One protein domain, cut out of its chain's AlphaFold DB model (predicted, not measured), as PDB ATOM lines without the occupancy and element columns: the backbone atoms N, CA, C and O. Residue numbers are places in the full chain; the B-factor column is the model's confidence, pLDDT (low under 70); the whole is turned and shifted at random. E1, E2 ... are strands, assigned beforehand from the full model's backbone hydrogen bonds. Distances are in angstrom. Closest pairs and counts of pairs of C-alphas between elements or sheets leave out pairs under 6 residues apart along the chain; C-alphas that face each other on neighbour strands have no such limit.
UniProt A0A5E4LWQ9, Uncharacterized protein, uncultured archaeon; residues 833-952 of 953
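AT A GLANCE: This is residues 833 to 952 of the 953 residues of an uncharacterized protein of uncultured archaeon (UniProt A0A5E4LWQ9). With little regular structure, this is a sandwich, two sheets face to face: strongly twisted E2-E1-E6-E7-E4 and smaller E3-E8-E5, strands crossed at 34 degrees, with long loops around them. The printed part has 120 residues, no named helix and strands E1 to E8 in chain order, 43 residues in them; the class is all strand, both sheets antiparallel. It is compact, radius of gyration of the C-alphas 14.4 A, spanning 39 by 28 by 26 A.

HOW THE PARTS SIT: E1, residues 833 to 835, forms a hairpin with E2, residues 842 to 845; N 834 and O 843 are 3.0 A apart. E6, residues 916 to 924, and E7, residues 927 to 934, form another; N 917 and O 933 are 2.8 A apart. The C-alphas of Phe 866 in E3, residues 864 to 867, and Val 885 in E4, residues 883 to 886, are those strands' closest, 6.5 A. E8, residues 946 to 951, is antiparallel to E5, residues 896 to 900; N 897 and O 950 are 2.8 A apart.

IN THESE COORDINATES: E1 begins at C-alpha 833 (-38.559, -49.865, 39.620). E6 is 24.5 A long. E8 ends at C-alpha 951 (-42.448, -55.235, 53.045).

THE WHOLE: The printed part has no cut. Links E2 to E3, E3 to E4, E5 to E6 and E7 to E8 are long. Residues 833 to 861 and 912 to 914 have pLDDT under 70.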
ATOM      1  N   ILE A 833     -37.413 -49.096  40.154       55.84
ATOM      2  CA  ILE A 833     -38.559 -49.865  39.620       55.84
ATOM      3  C   ILE A 833     -39.002 -49.245  38.293       55.84
ATOM      4  O   ILE A 833     -39.370 -48.065  38.252       55.84
ATOM      5  N   ARG A 834     -38.992 -50.030  37.208       56.94
ATOM      6  CA  ARG A 834     -39.349 -49.567  35.856       56.94
ATOM      7  C   ARG A 834     -40.685 -50.153  35.389       56.94
ATOM      8  O   ARG A 834     -40.919 -51.352  35.521       56.94
ATOM      9  N   LEU A 835     -41.519 -49.295  34.800       52.88
ATOM     10  CA  LEU A 835     -42.736 -49.664  34.071       52.88
ATOM     11  C   LEU A 835     -42.401 -49.895  32.588       52.88
ATOM     12  O   LEU A 835     -41.951 -48.962  31.915       52.88
ATOM     13  N   ASP A 836     -42.607 -51.116  32.086       49.25
ATOM     14  CA  ASP A 836     -42.473 -51.445  30.660       49.25
ATOM     15  C   ASP A 836     -43.800 -51.193  29.927       49.25
ATOM     16  O   ASP A 836     -44.840 -51.762  30.263       49.25
ATOM     17  N   SER A 837     -43.758 -50.336  28.906       41.44
ATOM     18  CA  SER A 837     -44.917 -49.959  28.088       41.44
ATOM     19  C   SER A 837     -45.458 -51.083  27.199       41.44
ATOM     20  O   SER A 837     -46.532 -50.928  26.628       41.44
ATOM     21  N   THR A 838     -44.717 -52.176  27.032       39.16
ATOM     22  CA  THR A 838     -45.029 -53.243  26.070       39.16
ATOM     23  C   THR A 838     -45.761 -54.411  26.720       39.16
ATOM     24  O   THR A 838     -46.571 -55.064  26.072       39.16
ATOM     25  N   THR A 839     -45.495 -54.662  28.003       37.56
ATOM     26  CA  THR A 839     -46.041 -55.813  28.735       37.56
ATOM     27  C   THR A 839     -46.986 -55.397  29.861       37.56
ATOM     28  O   THR A 839     -47.853 -56.175  30.235       37.56
ATOM     29  N   GLY A 840     -46.864 -54.182  30.408       36.44
ATOM     30  CA  GLY A 840     -47.588 -53.803  31.627       36.44
ATOM     31  C   GLY A 840     -47.053 -54.487  32.894       36.44
ATOM     32  O   GLY A 840     -47.662 -54.356  33.955       36.44
ATOM     33  N   HIS A 841     -45.914 -55.188  32.809       34.78
ATOM     34  CA  HIS A 841     -45.244 -55.828  33.944       34.78
ATOM     35  C   HIS A 841     -44.182 -54.904  34.576       34.78
ATOM     36  O   HIS A 841     -43.585 -54.049  33.915       34.78
ATOM     37  N   PHE A 842     -43.942 -55.089  35.878       45.75
ATOM     38  CA  PHE A 842     -42.935 -54.364  36.659       45.75
ATOM     39  C   PHE A 842     -41.591 -55.095  36.627       45.75
ATOM     40  O   PHE A 842     -41.543 -56.285  36.921       45.75
ATOM     41  N   LYS A 843     -40.490 -54.378  36.356       44.75
ATOM     42  CA  LYS A 843     -39.124 -54.895  36.560       44.75
ATOM     43  C   LYS A 843     -38.466 -54.145  37.723       44.75
ATOM     44  O   LYS A 843     -38.286 -52.926  37.649       44.75
ATOM     45  N   VAL A 844     -38.133 -54.862  38.799       43.53
ATOM     46  CA  VAL A 844     -37.369 -54.343  39.949       43.53
ATOM     47  C   VAL A 844     -35.892 -54.642  39.706       43.53
ATOM     48  O   VAL A 844     -35.520 -55.801  39.558       43.53
ATOM     49  N   ILE A 845     -35.047 -53.612  39.648       45.03
ATOM     50  CA  ILE A 845     -33.593 -53.773  39.513       45.03
ATOM     51  C   ILE A 845     -32.951 -53.309  40.822       45.03
ATOM     52  O   ILE A 845     -32.990 -52.122  41.161       45.03
ATOM     53  N   LEU A 846     -32.379 -54.254  41.572       39.03
ATOM     54  CA  LEU A 846     -31.639 -53.964  42.800       39.03
ATOM     55  C   LEU A 846     -30.187 -53.536  42.495       39.03
ATOM     56  O   LEU A 846     -29.631 -53.937  41.468       39.03
ATOM     57  N   PRO A 847     -29.533 -52.770  43.396       33.97
ATOM     58  CA  PRO A 847     -28.185 -52.226  43.181       33.97
ATOM     59  C   PRO A 847     -27.073 -53.264  42.939       33.97
ATOM     60  O   PRO A 847     -25.994 -52.895  42.484       33.97
ATOM     61  N   SER A 848     -27.301 -54.548  43.244       37.88
ATOM     62  CA  SER A 848     -26.314 -55.631  43.114       37.88
ATOM     63  C   SER A 848     -26.238 -56.277  41.726       37.88
ATOM     64  O   SER A 848     -25.402 -57.152  41.527       37.88
ATOM     65  N   GLY A 849     -27.086 -55.893  40.763       32.59
ATOM     66  CA  GLY A 849     -27.079 -56.478  39.412       32.59
ATOM     67  C   GLY A 849     -27.542 -57.942  39.334       32.59
ATOM     68  O   GLY A 849     -27.500 -58.533  38.261       32.59
ATOM     69  N   SER A 850     -28.000 -58.522  40.445       34.12
ATOM     70  CA  SER A 850     -28.601 -59.854  40.504       34.12
ATOM     71  C   SER A 850     -30.100 -59.766  40.208       34.12
ATOM     72  O   SER A 850     -30.829 -59.096  40.947       34.12
ATOM     73  N   GLU A 851     -30.554 -60.440  39.151       35.53
ATOM     74  CA  GLU A 851     -31.977 -60.700  38.923       35.53
ATOM     75  C   GLU A 851     -32.473 -61.665  40.012       35.53
ATOM     76  O   GLU A 851     -31.837 -62.679  40.299       35.53
ATOM     77  N   LEU A 852     -33.556 -61.293  40.694       36.59
ATOM     78  CA  LEU A 852     -34.145 -62.056  41.793       36.59
ATOM     79  C   LEU A 852     -35.433 -62.686  41.266       36.59
ATOM     80  O   LEU A 852     -36.431 -61.988  41.107       36.59
ATOM     81  N   ASP A 853     -35.372 -63.984  40.978       32.47
ATOM     82  CA  ASP A 853     -36.490 -64.795  40.474       32.47
ATOM     83  C   ASP A 853     -37.034 -65.742  41.565       32.47
ATOM     84  O   ASP A 853     -37.471 -66.855  41.293       32.47
ATOM     85  N   SER A 854     -36.956 -65.335  42.841       31.36
ATOM     86  CA  SER A 854     -37.441 -66.141  43.968       31.36
ATOM     87  C   SER A 854     -38.651 -65.518  44.669       31.36
ATOM     88  O   SER A 854     -38.651 -64.347  45.057       31.36
ATOM     89  N   GLU A 855     -39.686 -66.342  44.854       37.56
ATOM     90  CA  GLU A 855     -40.892 -66.039  45.625       37.56
ATOM     91  C   GLU A 855     -40.539 -65.606  47.058       37.56
ATOM     92  O   GLU A 855     -40.010 -66.376  47.863       37.56
ATOM     93  N   MET A 856     -40.864 -64.358  47.402       38.34
ATOM     94  CA  MET A 856     -40.828 -63.882  48.784       38.34
ATOM     95  C   MET A 856     -42.098 -64.315  49.516       38.34
ATOM     96  O   MET A 856     -43.213 -63.992  49.114       38.34
ATOM     97  N   ASN A 857     -41.921 -65.024  50.628       37.62
ATOM     98  CA  ASN A 857     -43.001 -65.539  51.460       37.62
ATOM     99  C   ASN A 857     -43.647 -64.387  52.263       37.62
ATOM    100  O   ASN A 857     -43.054 -63.852  53.206       37.62
ATOM    101  N   TYR A 858     -44.852 -63.964  51.876       43.59
ATOM    102  CA  TYR A 858     -45.564 -62.856  52.516       43.59
ATOM    103  C   TYR A 858     -46.242 -63.318  53.816       43.59
ATOM    104  O   TYR A 858     -47.201 -64.086  53.807       43.59
ATOM    105  N   GLY A 859     -45.786 -62.812  54.965       49.78
ATOM    106  CA  GLY A 859     -46.570 -62.893  56.204       49.78
ATOM    107  C   GLY A 859     -47.850 -62.039  56.118       49.78
ATOM    108  O   GLY A 859     -47.918 -61.149  55.267       49.78
ATOM    109  N   PRO A 860     -48.848 -62.237  57.005       47.78
ATOM    110  CA  PRO A 860     -50.124 -61.508  57.017       47.78
ATOM    111  C   PRO A 860     -49.955 -60.042  57.466       47.78
ATOM    112  O   PRO A 860     -50.455 -59.614  58.505       47.78
ATOM    113  N   ASN A 861     -49.206 -59.259  56.695       62.59
ATOM    114  CA  ASN A 861     -49.000 -57.840  56.924       62.59
ATOM    115  C   ASN A 861     -50.077 -57.054  56.172       62.59
ATOM    116  O   ASN A 861     -50.319 -57.279  54.986       62.59
ATOM    117  N   THR A 862     -50.710 -56.102  56.855       76.62
ATOM    118  CA  THR A 862     -51.681 -55.196  56.238       76.62
ATOM    119  C   THR A 862     -50.970 -54.348  55.171       76.62
ATOM    120  O   THR A 862     -50.017 -53.639  55.514       76.62
ATOM    121  N   PRO A 863     -51.381 -54.407  53.889       85.88
ATOM    122  CA  PRO A 863     -50.757 -53.620  52.835       85.88
ATOM    123  C   PRO A 863     -50.891 -52.127  53.132       85.88
ATOM    124  O   PRO A 863     -51.936 -51.663  53.587       85.88
ATOM    125  N   SER A 864     -49.834 -51.369  52.866       91.31
ATOM    126  CA  SER A 864     -49.864 -49.906  52.957       91.31
ATOM    127  C   SER A 864     -50.100 -49.321  51.571       91.31
ATOM    128  O   SER A 864     -49.711 -49.940  50.588       91.31
ATOM    129  N   THR A 865     -50.738 -48.156  51.452       92.00
ATOM    130  CA  THR A 865     -50.990 -47.545  50.138       92.00
ATOM    131  C   THR A 865     -50.554 -46.088  50.067       92.00
ATOM    132  O   THR A 865     -50.526 -45.382  51.074       92.00
ATOM    133  N   PHE A 866     -50.210 -45.622  48.865       90.25
ATOM    134  CA  PHE A 866     -50.038 -44.197  48.569       90.25
ATOM    135  C   PHE A 866     -50.630 -43.850  47.206       90.25
ATOM    136  O   PHE A 866     -50.647 -44.685  46.307       90.25
ATOM    137  N   THR A 867     -51.091 -42.615  47.029       89.88
ATOM    138  CA  THR A 867     -51.650 -42.135  45.758       89.88
ATOM    139  C   THR A 867     -50.736 -41.081  45.151       89.88
ATOM    140  O   THR A 867     -50.294 -40.163  45.844       89.88
ATOM    141  N   ASN A 868     -50.462 -41.206  43.853       83.62
ATOM    142  CA  ASN A 868     -49.657 -40.244  43.109       83.62
ATOM    143  C   ASN A 868     -50.281 -38.841  43.120       83.62
ATOM    144  O   ASN A 868     -51.502 -38.670  43.112       83.62
ATOM    145  N   ALA A 869     -49.423 -37.822  43.061       77.25
ATOM    146  CA  ALA A 869     -49.862 -36.461  42.787       77.25
ATOM    147  C   ALA A 869     -50.350 -36.341  41.333       77.25
ATOM    148  O   ALA A 869     -49.728 -36.854  40.406       77.25
ATOM    149  N   THR A 870     -51.433 -35.592  41.126       81.12
ATOM    150  CA  THR A 870     -52.036 -35.356  39.802       81.12
ATOM    151  C   THR A 870     -51.340 -34.255  38.997       81.12
ATOM    152  O   THR A 870     -51.766 -33.926  37.893       81.12
ATOM    153  N   THR A 871     -50.275 -33.656  39.530       88.94
ATOM    154  CA  THR A 871     -49.494 -32.619  38.847       88.94
ATOM    155  C   THR A 871     -48.511 -33.231  37.855       88.94
ATOM    156  O   THR A 871     -47.820 -34.194  38.184       88.94
ATOM    157  N   ALA A 872     -48.403 -32.635  36.665       90.38
ATOM    158  CA  ALA A 872     -47.453 -33.059  35.641       90.38
ATOM    159  C   ALA A 872     -45.999 -33.011  36.143       90.38
ATOM    160  O   ALA A 872     -45.559 -32.015  36.721       90.38
ATOM    161  N   ILE A 873     -45.245 -34.075  35.873       92.25
ATOM    162  CA  ILE A 873     -43.808 -34.175  36.124       92.25
ATOM    163  C   ILE A 873     -43.094 -33.810  34.823       92.25
ATOM    164  O   ILE A 873     -43.323 -34.435  33.782       92.25
ATOM    165  N   ALA A 874     -42.244 -32.782  34.864       92.38
ATOM    166  CA  ALA A 874     -41.478 -32.337  33.702       92.38
ATOM    167  C   ALA A 874     -40.600 -33.466  33.125       92.38
ATOM    168  O   ALA A 874     -40.265 -34.422  33.824       92.38
ATOM    169  N   ALA A 875     -40.242 -33.357  31.845       90.94
ATOM    170  CA  ALA A 875     -39.333 -34.291  31.182       90.94
ATOM    171  C   ALA A 875     -38.007 -34.425  31.951       90.94
ATOM    172  O   ALA A 875     -37.486 -33.425  32.456       90.94
ATOM    173  N   ASN A 876     -37.459 -35.640  32.026       90.12
ATOM    174  CA  ASN A 876     -36.197 -35.952  32.714       90.12
ATOM    175  C   ASN A 876     -36.091 -35.369  34.140       90.12
ATOM    176  O   ASN A 876     -35.028 -34.908  34.552       90.12
ATOM    177  N   SER A 877     -37.203 -35.326  34.878       92.69
ATOM    178  CA  SER A 877     -37.291 -34.717  36.212       92.69
ATOM    179  C   SER A 877     -38.028 -35.632  37.189       92.69
ATOM    180  O   SER A 877     -38.849 -36.451  36.783       92.69
ATOM    181  N   CYS A 878     -37.774 -35.467  38.488       92.94
ATOM    182  CA  CYS A 878     -38.527 -36.133  39.553       92.94
ATOM    183  C   CYS A 878     -39.436 -35.148  40.295       92.94
ATOM    184  O   CYS A 878     -39.227 -33.933  40.239       92.94
ATOM    185  N   SER A 879     -40.428 -35.666  41.023       91.50
ATOM    186  CA  SER A 879     -41.201 -34.866  41.977       91.50
ATOM    187  C   SER A 879     -40.260 -34.138  42.947       91.50
ATOM    188  O   SER A 879     -39.322 -34.724  43.491       91.50
ATOM    189  N   THR A 880     -40.491 -32.838  43.148       84.12
ATOM    190  CA  THR A 880     -39.561 -31.950  43.870       84.12
ATOM    191  C   THR A 880     -39.369 -32.335  45.335       84.12
ATOM    192  O   THR A 880     -38.277 -32.167  45.869       84.12
ATOM    193  N   ASN A 881     -40.399 -32.901  45.963       87.69
ATOM    194  CA  ASN A 881     -40.349 -33.407  47.329       87.69
ATOM    195  C   ASN A 881     -40.509 -34.931  47.325       87.69
ATOM    196  O   ASN A 881     -41.347 -35.464  46.593       87.69
ATOM    197  N   ALA A 882     -39.717 -35.614  48.156       89.94
ATOM    198  CA  ALA A 882     -39.966 -37.011  48.478       89.94
ATOM    199  C   ALA A 882     -41.247 -37.101  49.315       89.94
ATOM    200  O   ALA A 882     -41.418 -36.344  50.273       89.94
ATOM    201  N   ALA A 883     -42.144 -38.002  48.939       92.69
ATOM    202  CA  ALA A 883     -43.310 -38.341  49.739       92.69
ATOM    203  C   ALA A 883     -42.977 -39.530  50.647       92.69
ATOM    204  O   ALA A 883     -42.081 -40.313  50.344       92.69
ATOM    205  N   THR A 884     -43.687 -39.661  51.765       93.75
ATOM    206  CA  THR A 884     -43.475 -40.745  52.734       93.75
ATOM    207  C   THR A 884     -44.735 -41.574  52.904       93.75
ATOM    208  O   THR A 884     -45.835 -41.023  52.943       93.75
ATOM    209  N   VAL A 885     -44.573 -42.878  53.092       93.75
ATOM    210  CA  VAL A 885     -45.649 -43.822  53.407       93.75
ATOM    211  C   VAL A 885     -45.197 -44.749  54.530       93.75
ATOM    212  O   VAL A 885     -44.059 -45.219  54.549       93.75
ATOM    213  N   SER A 886     -46.069 -44.958  55.514       93.25
ATOM    214  CA  SER A 886     -45.804 -45.906  56.599       93.25
ATOM    215  C   SER A 886     -45.973 -47.321  56.064       93.25
ATOM    216  O   SER A 886     -47.014 -47.604  55.490       93.25
ATOM    217  N   VAL A 887     -44.972 -48.181  56.244       90.94
ATOM    218  CA  VAL A 887     -44.984 -49.581  55.801       90.94
ATOM    219  C   VAL A 887     -44.665 -50.451  57.007       90.94
ATOM    220  O   VAL A 887     -43.544 -50.433  57.519       90.94
ATOM    221  N   ALA A 888     -45.657 -51.194  57.496       85.38
ATOM    222  CA  ALA A 888     -45.473 -52.063  58.653       85.38
ATOM    223  C   ALA A 888     -44.339 -53.073  58.400       85.38
ATOM    224  O   ALA A 888     -44.257 -53.667  57.328       85.38
ATOM    225  N   ASN A 889     -43.481 -53.270  59.405       83.00
ATOM    226  CA  ASN A 889     -42.347 -54.201  59.376       83.00
ATOM    227  C   ASN A 889     -41.244 -53.890  58.343       83.00
ATOM    228  O   ASN A 889     -40.377 -54.732  58.125       83.00
ATOM    229  N   LEU A 890     -41.207 -52.684  57.757       84.81
ATOM    230  CA  LEU A 890     -40.090 -52.279  56.901       84.81
ATOM    231  C   LEU A 890     -38.815 -52.048  57.732       84.81
ATOM    232  O   LEU A 890     -38.722 -51.095  58.520       84.81
ATOM    233  N   ALA A 891     -37.828 -52.924  57.543       83.00
ATOM    234  CA  ALA A 891     -36.473 -52.760  58.059       83.00
ATOM    235  C   ALA A 891     -35.644 -51.839  57.145       83.00
ATOM    236  O   ALA A 891     -35.903 -51.746  55.949       83.00
ATOM    237  N   MET A 892     -34.598 -51.201  57.689       81.31
ATOM    238  CA  MET A 892     -33.697 -50.328  56.909       81.31
ATOM    239  C   MET A 892     -32.974 -51.058  55.760       81.31
ATOM    240  O   MET A 892     -32.543 -50.402  54.822       81.31
ATOM    241  N   ASN A 893     -32.885 -52.393  55.821       80.25
ATOM    242  CA  ASN A 893     -32.280 -53.254  54.797       80.25
ATOM    243  C   ASN A 893     -33.291 -54.267  54.210       80.25
ATOM    244  O   ASN A 893     -32.885 -55.321  53.731       80.25
ATOM    245  N   GLY A 894     -34.597 -54.004  54.332       71.88
ATOM    246  CA  GLY A 894     -35.644 -54.913  53.855       71.88
ATOM    247  C   GLY A 894     -35.959 -54.735  52.369       71.88
ATOM    248  O   GLY A 894     -35.786 -53.651  51.811       71.88
ATOM    249  N   THR A 895     -36.467 -55.789  51.740       76.31
ATOM    250  CA  THR A 895     -37.095 -55.726  50.417       76.31
ATOM    251  C   THR A 895     -38.545 -55.250  50.550       76.31
ATOM    252  O   THR A 895     -39.178 -55.394  51.597       76.31
ATOM    253  N   PHE A 896     -39.099 -54.651  49.500       77.81
ATOM    254  CA  PHE A 896     -40.517 -54.299  49.440       77.81
ATOM    255  C   PHE A 896     -41.039 -54.421  48.008       77.81
ATOM    256  O   PHE A 896     -40.290 -54.256  47.048       77.81
ATOM    257  N   THR A 897     -42.335 -54.682  47.880       80.81
ATOM    258  CA  THR A 897     -43.052 -54.785  46.603       80.81
ATOM    259  C   THR A 897     -43.977 -53.582  46.452       80.81
ATOM    260  O   THR A 897     -44.590 -53.171  47.436       80.81
ATOM    261  N   VAL A 898     -44.095 -53.023  45.240       80.50
ATOM    262  CA  VAL A 898     -45.008 -51.911  44.915       80.50
ATOM    263  C   VAL A 898     -45.878 -52.292  43.715       80.50
ATOM    264  O   VAL A 898     -45.342 -52.566  42.646       80.50
ATOM    265  N   VAL A 899     -47.206 -52.299  43.872       84.44
ATOM    266  CA  VAL A 899     -48.176 -52.729  42.839       84.44
ATOM    267  C   VAL A 899     -49.310 -51.703  42.716       84.44
ATOM    268  O   VAL A 899     -49.809 -51.251  43.741       84.44
ATOM    269  N   PRO A 900     -49.764 -51.292  41.524       84.19
ATOM    270  CA  PRO A 900     -50.901 -50.387  41.401       84.19
ATOM    271  C   PRO A 900     -52.189 -51.112  41.817       84.19
ATOM    272  O   PRO A 900     -52.446 -52.240  41.418       84.19
ATOM    273  N   SER A 901     -53.019 -50.457  42.624       82.81
ATOM    274  CA  SER A 901     -54.320 -50.982  43.076       82.81
ATOM    275  C   SER A 901     -55.432 -50.868  42.028       82.81
ATOM    276  O   SER A 901     -56.512 -51.415  42.232       82.81
ATOM    277  N   GLN A 902     -55.206 -50.111  40.949       77.81
ATOM    278  CA  GLN A 902     -56.205 -49.796  39.924       77.81
ATOM    279  C   GLN A 902     -55.543 -49.671  38.548       77.81
ATOM    280  O   GLN A 902     -54.323 -49.522  38.451       77.81
ATOM    281  N   ASP A 903     -56.374 -49.651  37.507       73.50
ATOM    282  CA  ASP A 903     -55.977 -49.376  36.126       73.50
ATOM    283  C   ASP A 903     -55.150 -48.075  36.006       73.50
ATOM    284  O   ASP A 903     -55.538 -46.995  36.469       73.50
ATOM    285  N   THR A 904     -53.985 -48.187  35.366       79.31
ATOM    286  CA  THR A 904     -53.038 -47.095  35.124       79.31
ATOM    287  C   THR A 904     -53.405 -46.230  33.913       79.31
ATOM    288  O   THR A 904     -52.670 -45.297  33.590       79.31
ATOM    289  N   SER A 905     -54.541 -46.481  33.253       78.12
ATOM    290  CA  SER A 905     -55.030 -45.729  32.083       78.12
ATOM    291  C   SER A 905     -55.200 -44.220  32.307       78.12
ATOM    292  O   SER A 905     -55.234 -43.448  31.350       78.12
ATOM    293  N   SER A 906     -55.253 -43.766  33.564       78.00
ATOM    294  CA  SER A 906     -55.297 -42.340  33.916       78.00
ATOM    295  C   SER A 906     -53.961 -41.592  33.758       78.00
ATOM    296  O   SER A 906     -53.930 -40.371  33.936       78.00
ATOM    297  N   ILE A 907     -52.863 -42.281  33.422       83.12
ATOM    298  CA  ILE A 907     -51.558 -41.658  33.163       83.12
ATOM    299  C   ILE A 907     -51.550 -41.052  31.753       83.12
ATOM    300  O   ILE A 907     -51.654 -41.760  30.755       83.12
ATOM    301  N   VAL A 908     -51.385 -39.729  31.656       80.62
ATOM    302  CA  VAL A 908     -51.444 -38.983  30.382       80.62
ATOM    303  C   VAL A 908     -50.071 -38.407  30.027       80.62
ATOM    304  O   VAL A 908     -49.356 -37.911  30.897       80.62
ATOM    305  N   GLY A 909     -49.708 -38.423  28.739       77.50
ATOM    306  CA  GLY A 909     -48.417 -37.918  28.240       77.50
ATOM    307  C   GLY A 909     -47.343 -38.994  28.050       77.50
ATOM    308  O   GLY A 909     -46.174 -38.660  27.869       77.50
ATOM    309  N   TRP A 910     -47.732 -40.272  28.086       72.62
ATOM    310  CA  TRP A 910     -46.849 -41.413  27.845       72.62
ATOM    311  C   TRP A 910     -46.454 -41.486  26.359       72.62
ATOM    312  O   TRP A 910     -47.315 -41.624  25.491       72.62
ATOM    313  N   GLY A 911     -45.160 -41.352  26.060       70.50
ATOM    314  CA  GLY A 911     -44.600 -41.472  24.707       70.50
ATOM    315  C   GLY A 911     -43.943 -42.833  24.456       70.50
ATOM    316  O   GLY A 911     -43.717 -43.597  25.385       70.50
ATOM    317  N   ALA A 912     -43.586 -43.125  23.199       64.75
ATOM    318  CA  ALA A 912     -42.962 -44.395  22.793       64.75
ATOM    319  C   ALA A 912     -41.528 -44.616  23.334       64.75
ATOM    320  O   ALA A 912     -40.958 -45.686  23.139       64.75
ATOM    321  N   SER A 913     -40.923 -43.620  23.994       69.06
ATOM    322  CA  SER A 913     -39.601 -43.726  24.616       69.06
ATOM    323  C   SER A 913     -39.565 -43.040  25.991       69.06
ATOM    324  O   SER A 913     -39.830 -41.845  26.131       69.06
ATOM    325  N   GLY A 914     -39.225 -43.821  27.021       65.50
ATOM    326  CA  GLY A 914     -39.211 -43.401  28.429       65.50
ATOM    327  C   GLY A 914     -40.446 -43.863  29.216       65.50
ATOM    328  O   GLY A 914     -41.412 -44.362  28.648       65.50
ATOM    329  N   GLY A 915     -40.398 -43.734  30.542       83.19
ATOM    330  CA  GLY A 915     -41.475 -44.153  31.442       83.19
ATOM    331  C   GLY A 915     -41.405 -43.448  32.796       83.19
ATOM    332  O   GLY A 915     -40.462 -42.695  33.070       83.19
ATOM    333  N   LEU A 916     -42.415 -43.682  33.635       84.69
ATOM    334  CA  LEU A 916     -42.368 -43.300  35.044       84.69
ATOM    335  C   LEU A 916     -41.564 -44.341  35.830       84.69
ATOM    336  O   LEU A 916     -41.770 -45.544  35.678       84.69
ATOM    337  N   VAL A 917     -40.656 -43.863  36.671       88.06
ATOM    338  CA  VAL A 917     -39.857 -44.665  37.600       88.06
ATOM    339  C   VAL A 917     -40.219 -44.244  39.012       88.06
ATOM    340  O   VAL A 917     -40.249 -43.049  39.311       88.06
ATOM    341  N   ILE A 918     -40.506 -45.218  39.872       89.19
ATOM    342  CA  ILE A 918     -40.652 -44.976  41.307       89.19
ATOM    343  C   ILE A 918     -39.290 -45.253  41.932       89.19
ATOM    344  O   ILE A 918     -38.799 -46.381  41.899       89.19
ATOM    345  N   ASP A 919     -38.682 -44.198  42.453       87.94
ATOM    346  CA  ASP A 919     -37.439 -44.244  43.209       87.94
ATOM    347  C   ASP A 919     -37.807 -44.242  44.693       87.94
ATOM    348  O   ASP A 919     -38.376 -43.263  45.180       87.94
ATOM    349  N   ALA A 920     -37.598 -45.361  45.384       88.06
ATOM    350  CA  ALA A 920     -38.091 -45.582  46.740       88.06
ATOM    351  C   ALA A 920     -36.994 -46.139  47.654       88.06
ATOM    352  O   ALA A 920     -36.239 -47.031  47.273       88.06
ATOM    353  N   TRP A 921     -36.934 -45.628  48.884       89.06
ATOM    354  CA  TRP A 921     -35.933 -46.002  49.881       89.06
ATOM    355  C   TRP A 921     -36.513 -45.960  51.306       89.06
ATOM    356  O   TRP A 921     -37.344 -45.102  51.623       89.06
ATOM    357  N   PRO A 922     -36.088 -46.854  52.215       85.69
ATOM    358  CA  PRO A 922     -36.454 -46.763  53.624       85.69
ATOM    359  C   PRO A 922     -35.795 -45.526  54.252       85.69
ATOM    360  O   PRO A 922     -34.572 -45.424  54.327       85.69
ATOM    361  N   SER A 923     -36.596 -44.563  54.710       89.44
ATOM    362  CA  SER A 923     -36.081 -43.354  55.375       89.44
ATOM    363  C   SER A 923     -35.988 -43.497  56.894       89.44
ATOM    364  O   SER A 923     -35.201 -42.805  57.535       89.44
ATOM    365  N   SER A 924     -36.796 -44.384  57.474       90.62
ATOM    366  CA  SER A 924     -36.713 -44.814  58.872       90.62
ATOM    367  C   SER A 924     -37.420 -46.160  59.031       90.62
ATOM    368  O   SER A 924     -38.210 -46.545  58.170       90.62
ATOM    369  N   SER A 925     -37.195 -46.871  60.142       85.44
ATOM    370  CA  SER A 925     -37.945 -48.104  60.422       85.44
ATOM    371  C   SER A 925     -39.453 -47.838  60.357       85.44
ATOM    372  O   SER A 925     -39.950 -46.893  60.974       85.44
ATOM    373  N   GLY A 926     -40.156 -48.634  59.550       89.38
ATOM    374  CA  GLY A 926     -41.589 -48.482  59.315       89.38
ATOM    375  C   GLY A 926     -42.002 -47.353  58.360       89.38
ATOM    376  O   GLY A 926     -43.200 -47.118  58.215       89.38
ATOM    377  N   VAL A 927     -41.068 -46.640  57.712       91.75
ATOM    378  CA  VAL A 927     -41.375 -45.547  56.768       91.75
ATOM    379  C   VAL A 927     -40.523 -45.648  55.506       91.75
ATOM    380  O   VAL A 927     -39.293 -45.604  55.554       91.75
ATOM    381  N   MET A 928     -41.198 -45.691  54.362       92.69
ATOM    382  CA  MET A 928     -40.589 -45.598  53.042       92.69
ATOM    383  C   MET A 928     -40.749 -44.176  52.504       92.69
ATOM    384  O   MET A 928     -41.854 -43.631  52.500       92.69
ATOM    385  N   SER A 929     -39.655 -43.577  52.047       93.69
ATOM    386  CA  SER A 929     -39.673 -42.371  51.225       93.69
ATOM    387  C   SER A 929     -39.646 -42.755  49.751       93.69
ATOM    388  O   SER A 929     -39.026 -43.749  49.385       93.69
ATOM    389  N   TYR A 930     -40.312 -41.982  48.898       93.19
ATOM    390  CA  TYR A 930     -40.289 -42.206  47.458       93.19
ATOM    391  C   TYR A 930     -40.392 -40.909  46.654       93.19
ATOM    392  O   TYR A 930     -40.920 -39.890  47.114       93.19
ATOM    393  N   LYS A 931     -39.910 -40.967  45.415       92.94
ATOM    394  CA  LYS A 931     -40.103 -39.978  44.356       92.94
ATOM    395  C   LYS A 931     -40.608 -40.671  43.102       92.94
ATOM    396  O   LYS A 931     -40.318 -41.835  42.849       92.94
ATOM    397  N   ILE A 932     -41.338 -39.917  42.292       91.06
ATOM    398  CA  ILE A 932     -41.744 -40.357  40.959       91.06
ATOM    399  C   ILE A 932     -40.919 -39.559  39.963       91.06
ATOM    400  O   ILE A 932     -40.926 -38.325  39.990       91.06
ATOM    401  N   CYS A 933     -40.200 -40.263  39.104       91.50
ATOM    402  CA  CYS A 933     -39.304 -39.704  38.112       91.50
ATOM    403  C   CYS A 933     -39.842 -39.975  36.715       91.50
ATOM    404  O   CYS A 933     -40.190 -41.100  36.370       91.50
ATOM    405  N   ASN A 934     -39.907 -38.932  35.899       91.94
ATOM    406  CA  ASN A 934     -40.243 -39.024  34.491       91.94
ATOM    407  C   ASN A 934     -38.946 -39.094  33.681       91.94
ATOM    408  O   ASN A 934     -38.232 -38.099  33.588       91.94
ATOM    409  N   GLN A 935     -38.654 -40.254  33.090       88.00
ATOM    410  CA  GLN A 935     -37.475 -40.456  32.236       88.00
ATOM    411  C   GLN A 935     -37.756 -40.233  30.741       88.00
ATOM    412  O   GLN A 935     -36.931 -40.571  29.894       88.00
ATOM    413  N   SER A 936     -38.936 -39.719  30.391       86.75
ATOM    414  CA  SER A 936     -39.271 -39.369  29.010       86.75
ATOM    415  C   SER A 936     -38.860 -37.935  28.674       86.75
ATOM    416  O   SER A 936     -38.600 -37.098  29.546       86.75
ATOM    417  N   THR A 937     -38.826 -37.643  27.374       87.38
ATOM    418  CA  THR A 937     -38.491 -36.322  26.822       87.38
ATOM    419  C   THR A 937     -39.659 -35.329  26.852       87.38
ATOM    420  O   THR A 937     -39.465 -34.153  26.545       87.38
ATOM    421  N   SER A 938     -40.856 -35.763  27.260       88.06
ATOM    422  CA  SER A 938     -42.062 -34.942  27.432       88.06
ATOM    423  C   SER A 938     -42.552 -34.974  28.879       88.06
ATOM    424  O   SER A 938     -42.175 -35.843  29.652       88.06
ATOM    425  N   SER A 939     -43.395 -34.025  29.295       90.31
ATOM    426  CA  SER A 939     -44.008 -34.083  30.628       90.31
ATOM    427  C   SER A 939     -45.044 -35.210  30.718       90.31
ATOM    428  O   SER A 939     -45.888 -35.313  29.829       90.31
ATOM    429  N   ILE A 940     -45.042 -35.976  31.811       90.31
ATOM    430  CA  ILE A 940     -46.044 -37.015  32.100       90.31
ATOM    431  C   ILE A 940     -46.894 -36.574  33.291       90.31
ATOM    432  O   ILE A 940     -46.365 -36.106  34.298       90.31
ATOM    433  N   THR A 941     -48.213 -36.742  33.197       90.19
ATOM    434  CA  THR A 941     -49.152 -36.540  34.307       90.19
ATOM    435  C   THR A 941     -49.544 -37.907  34.878       90.19
ATOM    436  O   THR A 941     -50.293 -38.620  34.212       90.19
ATOM    437  N   PRO A 942     -49.064 -38.299  36.078       82.31
ATOM    438  CA  PRO A 942     -49.202 -39.668  36.598       82.31
ATOM    439  C   PRO A 942     -50.621 -40.125  36.963       82.31
ATOM    440  O   PRO A 942     -50.783 -41.265  37.389       82.31
ATOM    441  N   GLY A 943     -51.632 -39.255  36.880       83.38
ATOM    442  CA  GLY A 943     -52.985 -39.566  37.344       83.38
ATOM    443  C   GLY A 943     -53.062 -39.852  38.853       83.38
ATOM    444  O   GLY A 943     -52.062 -39.849  39.570       83.38
ATOM    445  N   ALA A 944     -54.269 -40.093  39.362       84.75
ATOM    446  CA  ALA A 944     -54.493 -40.473  40.760       84.75
ATOM    447  C   ALA A 944     -54.324 -41.994  40.953       84.75
ATOM    448  O   ALA A 944     -55.224 -42.674  41.444       84.75
ATOM    449  N   VAL A 945     -53.186 -42.543  40.518       85.62
ATOM    450  CA  VAL A 945     -52.884 -43.972  40.681       85.62
ATOM    451  C   VAL A 945     -52.529 -44.240  42.140       85.62
ATOM    452  O   VAL A 945     -51.626 -43.609  42.690       85.62
ATOM    453  N   THR A 946     -53.252 -45.170  42.761       89.25
ATOM    454  CA  THR A 946     -52.975 -45.649  44.119       89.25
ATOM    455  C   THR A 946     -52.125 -46.908  44.036       89.25
ATOM    456  O   THR A 946     -52.495 -47.848  43.339       89.25
ATOM    457  N   TRP A 947     -51.019 -46.940  44.765       89.19
ATOM    458  CA  TRP A 947     -50.055 -48.031  44.841       89.19
ATOM    459  C   TRP A 947     -50.179 -48.749  46.176       89.19
ATOM    460  O   TRP A 947     -50.375 -48.104  47.201       89.19
ATOM    461  N   ILE A 948     -50.044 -50.066  46.153       88.44
ATOM    462  CA  ILE A 948     -50.000 -50.986  47.283       88.44
ATOM    463  C   ILE A 948     -48.539 -51.337  47.533       88.44
ATOM    464  O   ILE A 948     -47.840 -51.740  46.607       88.44
ATOM    465  N   ILE A 949     -48.088 -51.194  48.775       88.62
ATOM    466  CA  ILE A 949     -46.743 -51.535  49.225       88.62
ATOM    467  C   ILE A 949     -46.812 -52.604  50.303       88.62
ATOM    468  O   ILE A 949     -47.586 -52.492  51.261       88.62
ATOM    469  N   GLN A 950     -45.940 -53.598  50.180       86.88
ATOM    470  CA  GLN A 950     -45.738 -54.635  51.186       86.88
ATOM    471  C   GLN A 950     -44.241 -54.840  51.423       86.88
ATOM    472  O   GLN A 950     -43.481 -54.972  50.470       86.88
ATOM    473  N   ALA A 951     -43.813 -54.857  52.688       83.19
ATOM    474  CA  ALA A 951     -42.448 -55.235  53.045       83.19
ATOM    475  C   ALA A 951     -42.286 -56.762  52.943       83.19
ATOM    476  O   ALA A 951     -43.100 -57.504  53.503       83.19
ATOM    477  N   GLY A 952     -41.241 -57.205  52.241       75.88
ATOM    478  CA  GLY A 952     -40.760 -58.584  52.266       75.88
ATOM    479  C   GLY A 952     -40.079 -58.872  53.605       75.88
ATOM    480  O   GLY A 952     -39.519 -57.964  54.226       75.88
TER     481      GLY A 952